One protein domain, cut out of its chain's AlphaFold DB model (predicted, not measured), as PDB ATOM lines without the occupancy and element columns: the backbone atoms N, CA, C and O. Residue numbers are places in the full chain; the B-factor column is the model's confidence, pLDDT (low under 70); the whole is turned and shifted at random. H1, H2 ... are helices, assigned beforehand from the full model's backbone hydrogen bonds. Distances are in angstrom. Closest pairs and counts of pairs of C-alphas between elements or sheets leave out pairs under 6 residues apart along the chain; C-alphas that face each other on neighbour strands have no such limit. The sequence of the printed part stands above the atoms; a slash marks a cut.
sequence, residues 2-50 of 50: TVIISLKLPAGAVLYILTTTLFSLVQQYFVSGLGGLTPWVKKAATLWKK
ATOM      1  N   THR A   2      63.693  18.787   5.811       68.94
ATOM      2  CA  THR A   2      62.593  19.672   6.241       68.94
ATOM      3  C   THR A   2      62.817  21.139   5.879       68.94
ATOM      4  O   THR A   2      61.903  21.757   5.361       68.94
ATOM      5  N   VAL A   3      64.048  21.650   6.029       69.81
ATOM      6  CA  VAL A   3      64.418  23.036   5.668       69.81
ATOM      7  C   VAL A   3      64.251  23.316   4.167       69.81
ATOM      8  O   VAL A   3      63.732  24.354   3.770       69.81
ATOM      9  N   ILE A   4      64.640  22.363   3.318       76.06
ATOM     10  CA  ILE A   4      64.541  22.488   1.854       76.06
ATOM     11  C   ILE A   4      63.072  22.436   1.411       76.06
ATOM     12  O   ILE A   4      62.667  23.136   0.488       76.06
ATOM     13  N   ILE A   5      62.261  21.628   2.095       76.88
ATOM     14  CA  ILE A   5      60.824  21.500   1.835       76.88
ATOM     15  C   ILE A   5      60.076  22.744   2.335       76.88
ATOM     16  O   ILE A   5      59.213  23.254   1.626       76.88
ATOM     17  N   SER A   6      60.449  23.299   3.493       72.94
ATOM     18  CA  SER A   6      59.833  24.514   4.043       72.94
ATOM     19  C   SER A   6      60.040  25.754   3.179       72.94
ATOM     20  O   SER A   6      59.195  26.637   3.208       72.94
ATOM     21  N   LEU A   7      61.086  25.803   2.348       77.50
ATOM     22  CA  LEU A   7      61.282  26.893   1.382       77.50
ATOM     23  C   LEU A   7      60.212  26.931   0.278       77.50
ATOM     24  O   LEU A   7      60.030  27.963  -0.357       77.50
ATOM     25  N   LYS A   8      59.511  25.815   0.039       84.75
ATOM     26  CA  LYS A   8      58.422  25.715  -0.946       84.75
ATOM     27  C   LYS A   8      57.030  25.758  -0.310       84.75
ATOM     28  O   LYS A   8      56.037  25.709  -1.029       84.75
ATOM     29  N   LEU A   9      56.949  25.805   1.021       85.25
ATOM     30  CA  LEU A   9      55.690  25.789   1.757       85.25
ATOM     31  C   LEU A   9      55.233  27.220   2.094       85.25
ATOM     32  O   LEU A   9      56.069  28.091   2.333       85.25
ATOM     33  N   PRO A  10      53.914  27.474   2.173       88.62
ATOM     34  CA  PRO A  10      53.386  28.751   2.646       88.62
ATOM     35  C   PRO A  10      53.910  29.090   4.048       88.62
ATOM     36  O   PRO A  10      54.013  28.208   4.903       88.62
ATOM     37  N   ALA A  11      54.169  30.373   4.318       87.31
ATOM     38  CA  ALA A  11      54.774  30.830   5.575       87.31
ATOM     39  C   ALA A  11      54.029  30.346   6.837       87.31
ATOM     40  O   ALA A  11      54.661  29.992   7.831       87.31
ATOM     41  N   GLY A  12      52.695  30.243   6.784       90.31
ATOM     42  CA  GLY A  12      51.894  29.708   7.891       90.31
ATOM     43  C   GLY A  12      52.163  28.228   8.193       90.31
ATOM     44  O   GLY A  12      52.216  27.842   9.358       90.31
ATOM     45  N   ALA A  13      52.406  27.404   7.170       88.94
ATOM     46  CA  ALA A  13      52.743  25.992   7.352       88.94
ATOM     47  C   ALA A  13      54.146  25.824   7.953       88.94
ATOM     48  O   ALA A  13      54.356  24.981   8.823       88.94
ATOM     49  N   VAL A  14      55.096  26.663   7.530       90.88
ATOM     50  CA  VAL A  14      56.455  26.684   8.091       90.88
ATOM     51  C   VAL A  14      56.422  27.078   9.564       90.88
ATOM     52  O   VAL A  14      57.039  26.403  10.386       90.88
ATOM     53  N   LEU A  15      55.657  28.119   9.904       91.31
ATOM     54  CA  LEU A  15      55.485  28.555  11.284       91.31
ATOM     55  C   LEU A  15      54.835  27.456  12.131       91.31
ATOM     56  O   LEU A  15      55.359  27.127  13.185       91.31
ATOM     57  N   TYR A  16      53.766  26.819  11.644       92.19
ATOM     58  CA  TYR A  16      53.120  25.696  12.330       92.19
ATOM     59  C   TYR A  16      54.099  24.551  12.634       92.19
ATOM     60  O   TYR A  16      54.164  24.081  13.773       92.19
ATOM     61  N   ILE A  17      54.890  24.125  11.644       91.12
ATOM     62  CA  ILE A  17      55.887  23.059  11.815       91.12
ATOM     63  C   ILE A  17      56.940  23.476  12.846       91.12
ATOM     64  O   ILE A  17      57.294  22.683  13.715       91.12
ATOM     65  N   LEU A  18      57.415  24.721  12.802       91.81
ATOM     66  CA  LEU A  18      58.368  25.248  13.777       91.81
ATOM     67  C   LEU A  18      57.808  25.217  15.200       91.81
ATOM     68  O   LEU A  18      58.443  24.648  16.089       91.81
ATOM     69  N   THR A  19      56.619  25.776  15.415       95.00
ATOM     70  CA  THR A  19      56.010  25.877  16.748       95.00
ATOM     71  C   THR A  19      55.699  24.501  17.325       95.00
ATOM     72  O   THR A  19      55.985  24.244  18.492       95.00
ATOM     73  N   THR A  20      55.168  23.588  16.508       93.56
ATOM     74  CA  THR A  20      54.890  22.210  16.938       93.56
ATOM     75  C   THR A  20      56.166  21.439  17.252       93.56
ATOM     76  O   THR A  20      56.214  20.744  18.259       93.56
ATOM     77  N   THR A  21      57.232  21.613  16.468       92.81
ATOM     78  CA  THR A  21      58.525  20.967  16.748       92.81
ATOM     79  C   THR A  21      59.143  21.490  18.046       92.81
ATOM     80  O   THR A  21      59.632  20.704  18.854       92.81
ATOM     81  N   LEU A  22      59.084  22.805  18.281       94.31
ATOM     82  CA  LEU A  22      59.522  23.428  19.534       94.31
ATOM     83  C   LEU A  22      58.747  22.882  20.732       94.31
ATOM     84  O   LEU A  22      59.345  22.506  21.739       94.31
ATOM     85  N   PHE A  23      57.427  22.786  20.608       94.44
ATOM     86  CA  PHE A  23      56.581  22.224  21.650       94.44
ATOM     87  C   PHE A  23      56.910  20.752  21.920       94.44
ATOM     88  O   PHE A  23      57.102  20.376  23.075       94.44
ATOM     89  N   SER A  24      57.080  19.939  20.875       91.56
ATOM     90  CA  SER A  24      57.478  18.536  21.010       91.56
ATOM     91  C   SER A  24      58.849  18.372  21.664       91.56
ATOM     92  O   SER A  24      59.011  17.471  22.477       91.56
ATOM     93  N   LEU A  25      59.822  19.246  21.382       91.56
ATOM     94  CA  LEU A  25      61.129  19.229  22.053       91.56
ATOM     95  C   LEU A  25      60.995  19.483  23.556       91.56
ATOM     96  O   LEU A  25      61.603  18.775  24.359       91.56
ATOM     97  N   VAL A  26      60.175  20.464  23.938       92.38
ATOM     98  CA  VAL A  26      59.898  20.767  25.346       92.38
ATOM     99  C   VAL A  26      59.203  19.579  26.011       92.38
ATOM    100  O   VAL A  26      59.657  19.102  27.048       92.38
ATOM    101  N   GLN A  27      58.149  19.040  25.398       90.56
ATOM    102  CA  GLN A  27      57.444  17.872  25.923       90.56
ATOM    103  C   GLN A  27      58.361  16.656  26.061       90.56
ATOM    104  O   GLN A  27      58.358  15.997  27.097       90.56
ATOM    105  N   GLN A  28      59.181  16.376  25.053       88.38
ATOM    106  CA  GLN A  28      60.110  15.253  25.061       88.38
ATOM    107  C   GLN A  28      61.175  15.407  26.151       88.38
ATOM    108  O   GLN A  28      61.518  14.425  26.809       88.38
ATOM    109  N   TYR A  29      61.643  16.634  26.400       87.19
ATOM    110  CA  TYR A  29      62.563  16.925  27.495       87.19
ATOM    111  C   TYR A  29      61.958  16.594  28.866       87.19
ATOM    112  O   TYR A  29      62.642  16.001  29.696       87.19
ATOM    113  N   PHE A  30      60.682  16.910  29.103       86.44
ATOM    114  CA  PHE A  30      60.027  16.617  30.384       86.44
ATOM    115  C   PHE A  30      59.549  15.164  30.518       86.44
ATOM    116  O   PHE A  30      59.633  14.599  31.605       86.44
ATOM    117  N   VAL A  31      59.060  14.547  29.440       84.50
ATOM    118  CA  VAL A  31      58.461  13.200  29.474       84.50
ATOM    119  C   VAL A  31      59.513  12.099  29.351       84.50
ATOM    120  O   VAL A  31      59.451  11.102  30.063       84.50
ATOM    121  N   SER A  32      60.482  12.251  28.446       78.88
ATOM    122  CA  SER A  32      61.521  11.241  28.192       78.88
ATOM    123  C   SER A  32      62.858  11.583  28.856       78.88
ATOM    124  O   SER A  32      63.724  10.714  28.988       78.88
ATOM    125  N   GLY A  33      63.034  12.831  29.303       74.69
ATOM    126  CA  GLY A  33      64.261  13.297  29.937       74.69
ATOM    127  C   GLY A  33      65.464  13.312  28.992       74.69
ATOM    128  O   GLY A  33      65.396  12.993  27.806       74.69
ATOM    129  N   LEU A  34      66.632  13.600  29.563       73.19
ATOM    130  CA  LEU A  34      67.933  13.445  28.902       73.19
ATOM    131  C   LEU A  34      68.371  11.972  28.795       73.19
ATOM    132  O   LEU A  34      69.551  11.722  28.577       73.19
ATOM    133  N   GLY A  35      67.473  10.992  28.968       69.00
ATOM    134  CA  GLY A  35      67.798   9.578  29.205       69.00
ATOM    135  C   GLY A  35      68.819   8.970  28.233       69.00
ATOM    136  O   GLY A  35      69.680   8.197  28.651       69.00
ATOM    137  N   GLY A  36      68.782   9.370  26.959       71.75
ATOM    138  CA  GLY A  36      69.763   8.960  25.949       71.75
ATOM    139  C   GLY A  36      71.132   9.642  26.066       71.75
ATOM    140  O   GLY A  36      72.128   9.052  25.674       71.75
ATOM    141  N   LEU A  37      71.211  10.847  26.632       72.69
ATOM    142  CA  LEU A  37      72.438  11.621  26.855       72.69
ATOM    143  C   LEU A  37      73.176  11.208  28.138       72.69
ATOM    144  O   LEU A  37      74.402  11.274  28.193       72.69
ATOM    145  N   THR A  38      72.456  10.739  29.159       76.31
ATOM    146  CA  THR A  38      73.010  10.313  30.454       76.31
ATOM    147  C   THR A  38      74.182   9.319  30.349       76.31
ATOM    148  O   THR A  38      75.211   9.555  30.991       76.31
ATOM    149  N   PRO A  39      74.117   8.232  29.547       77.31
ATOM    150  CA  PRO A  39      75.244   7.302  29.408       77.31
ATOM    151  C   PRO A  39      76.457   7.916  28.692       77.31
ATOM    152  O   PRO A  39      77.594   7.579  29.022       77.31
ATOM    153  N   TRP A  40      76.243   8.843  27.756       80.56
ATOM    154  CA  TRP A  40      77.320   9.528  27.033       80.56
ATOM    155  C   TRP A  40      78.015  10.573  27.897       80.56
ATOM    156  O   TRP A  40      79.243  10.621  27.915       80.56
ATOM    157  N   VAL A  41      77.252  11.336  28.681       80.88
ATOM    158  CA  VAL A  41      77.793  12.275  29.673       80.88
ATOM    159  C   VAL A  41      78.622  11.524  30.717       80.88
ATOM    160  O   VAL A  41      79.733  11.944  31.031       80.88
ATOM    161  N   LYS A  42      78.158  10.353  31.185       80.06
ATOM    162  CA  LYS A  42      78.955   9.479  32.065       80.06
ATOM    163  C   LYS A  42      80.245   8.995  31.396       80.06
ATOM    164  O   LYS A  42      81.295   9.048  32.022       80.06
ATOM    165  N   LYS A  43      80.194   8.549  30.134       81.31
ATOM    166  CA  LYS A  43      81.385   8.111  29.379       81.31
ATOM    167  C   LYS A  43      82.404   9.239  29.188       81.31
ATOM    168  O   LYS A  43      83.592   9.015  29.399       81.31
ATOM    169  N   ALA A  44      81.944  10.436  28.826       84.19
ATOM    170  CA  ALA A  44      82.792  11.613  28.663       84.19
ATOM    171  C   ALA A  44      83.447  12.028  29.991       84.19
ATOM    172  O   ALA A  44      84.646  12.290  30.029       84.19
ATOM    173  N   ALA A  45      82.694  11.992  31.096       82.06
ATOM    174  CA  ALA A  45      83.227  12.266  32.429       82.06
ATOM    175  C   ALA A  45      84.297  11.246  32.868       82.06
ATOM    176  O   ALA A  45      85.272  11.620  33.516       82.06
ATOM    177  N   THR A  46      84.147   9.968  32.505       79.56
ATOM    178  CA  THR A  46      85.153   8.932  32.794       79.56
ATOM    179  C   THR A  46      86.414   9.089  31.938       79.56
ATOM    180  O   THR A  46      87.508   8.854  32.439       79.56
ATOM    181  N   LEU A  47      86.283   9.500  30.671       80.25
ATOM    182  CA  LEU A  47      87.420   9.734  29.769       80.25
ATOM    183  C   LEU A  47      88.264  10.947  30.173       80.25
ATOM    184  O   LEU A  47      89.471  10.911  29.996       80.25
ATOM    185  N   TRP A  48      87.654  11.989  30.741       75.56
ATOM    186  CA  TRP A  48      88.381  13.173  31.225       75.56
ATOM    187  C   TRP A  48      89.105  12.924  32.560       75.56
ATOM    188  O   TRP A  48      90.032  13.639  32.921       75.56
ATOM    189  N   LYS A  49      88.698  11.902  33.322       67.38
ATOM    190  CA  LYS A  49      89.361  11.515  34.579       67.38
ATOM    191  C   LYS A  49      90.557  10.569  34.394       67.38
ATOM    192  O   LYS A  49      91.155  10.191  35.401       67.38
ATOM    193  N   LYS A  50      90.864  10.152  33.166       52.88
ATOM    194  CA  LYS A  50      91.956   9.230  32.831       52.88
ATOM    195  C   LYS A  50      93.112   9.991  32.197       52.88
ATOM    196  O   LYS A  50      94.260   9.578  32.453       52.88
TER     197      LYS A  50
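Overview. This is residues 2 to 50 of the 50 residues of an uncharacterized protein of candidate division WWE3 bacterium GW2011_GWA2_46_9 (UniProt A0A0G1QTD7). The model is a long helix, H2, with a tiny helix, H1, folded back near its first turns and a medium helix, H3, reaching away beyond its other end. H2 and H3 make a wide, open V joined by a short link, with no packed core. The printed part has 49 residues with three named helices, in the order H1, H2, H3, and no named strand; its class is all helix. It is extended, with a radius of gyration of the C-alphas of 17.3 A, and spans 52 by 24 by 10 A, a rod in outline.

Along the chain. H1 holds residues 2 to 6 and begins at C-alpha 2, at (62.593, 19.672, 6.241). H2, the longest helix, holds residues 11 to 31 and measures 29.9 A from C-alpha 11, at (54.774, 30.830, 5.575), to C-alpha 31. H3 holds residues 38 to 48, measures 15.7 A from first to last C-alpha, and ends at C-alpha 48, at (88.381, 13.173, 31.225).

Arrangement. H1 and H2 are close but not clearly touching, with 2 pairs of C-alphas within 8 A; the closest C-alphas, those of Ser 6 and Val 14, are 5.7 A apart. H3 is apart from H1. H3 is also apart from H2. In H1, H2 and H3 every O i to N i+4 pair is within hydrogen-bond range.

Size, cuts and confidence. The two C-alphas farthest apart, those of Pro 10 and Lys 50, are 52.7 A from each other. Residues 7 to 13, of which 11 to 13 belong to H2, stand free, and so do residues 19 to 50, of which 19 to 31 belong to H2 and 38 to 48 to H3. The link from H1 to H2 is tight, with 4 residues, and that from H2 to H3 is short, with 6. The printed part has no cut. Its mean pLDDT is 82.6, and residues 2 to 3, 35 and 49 to 50 are under 70.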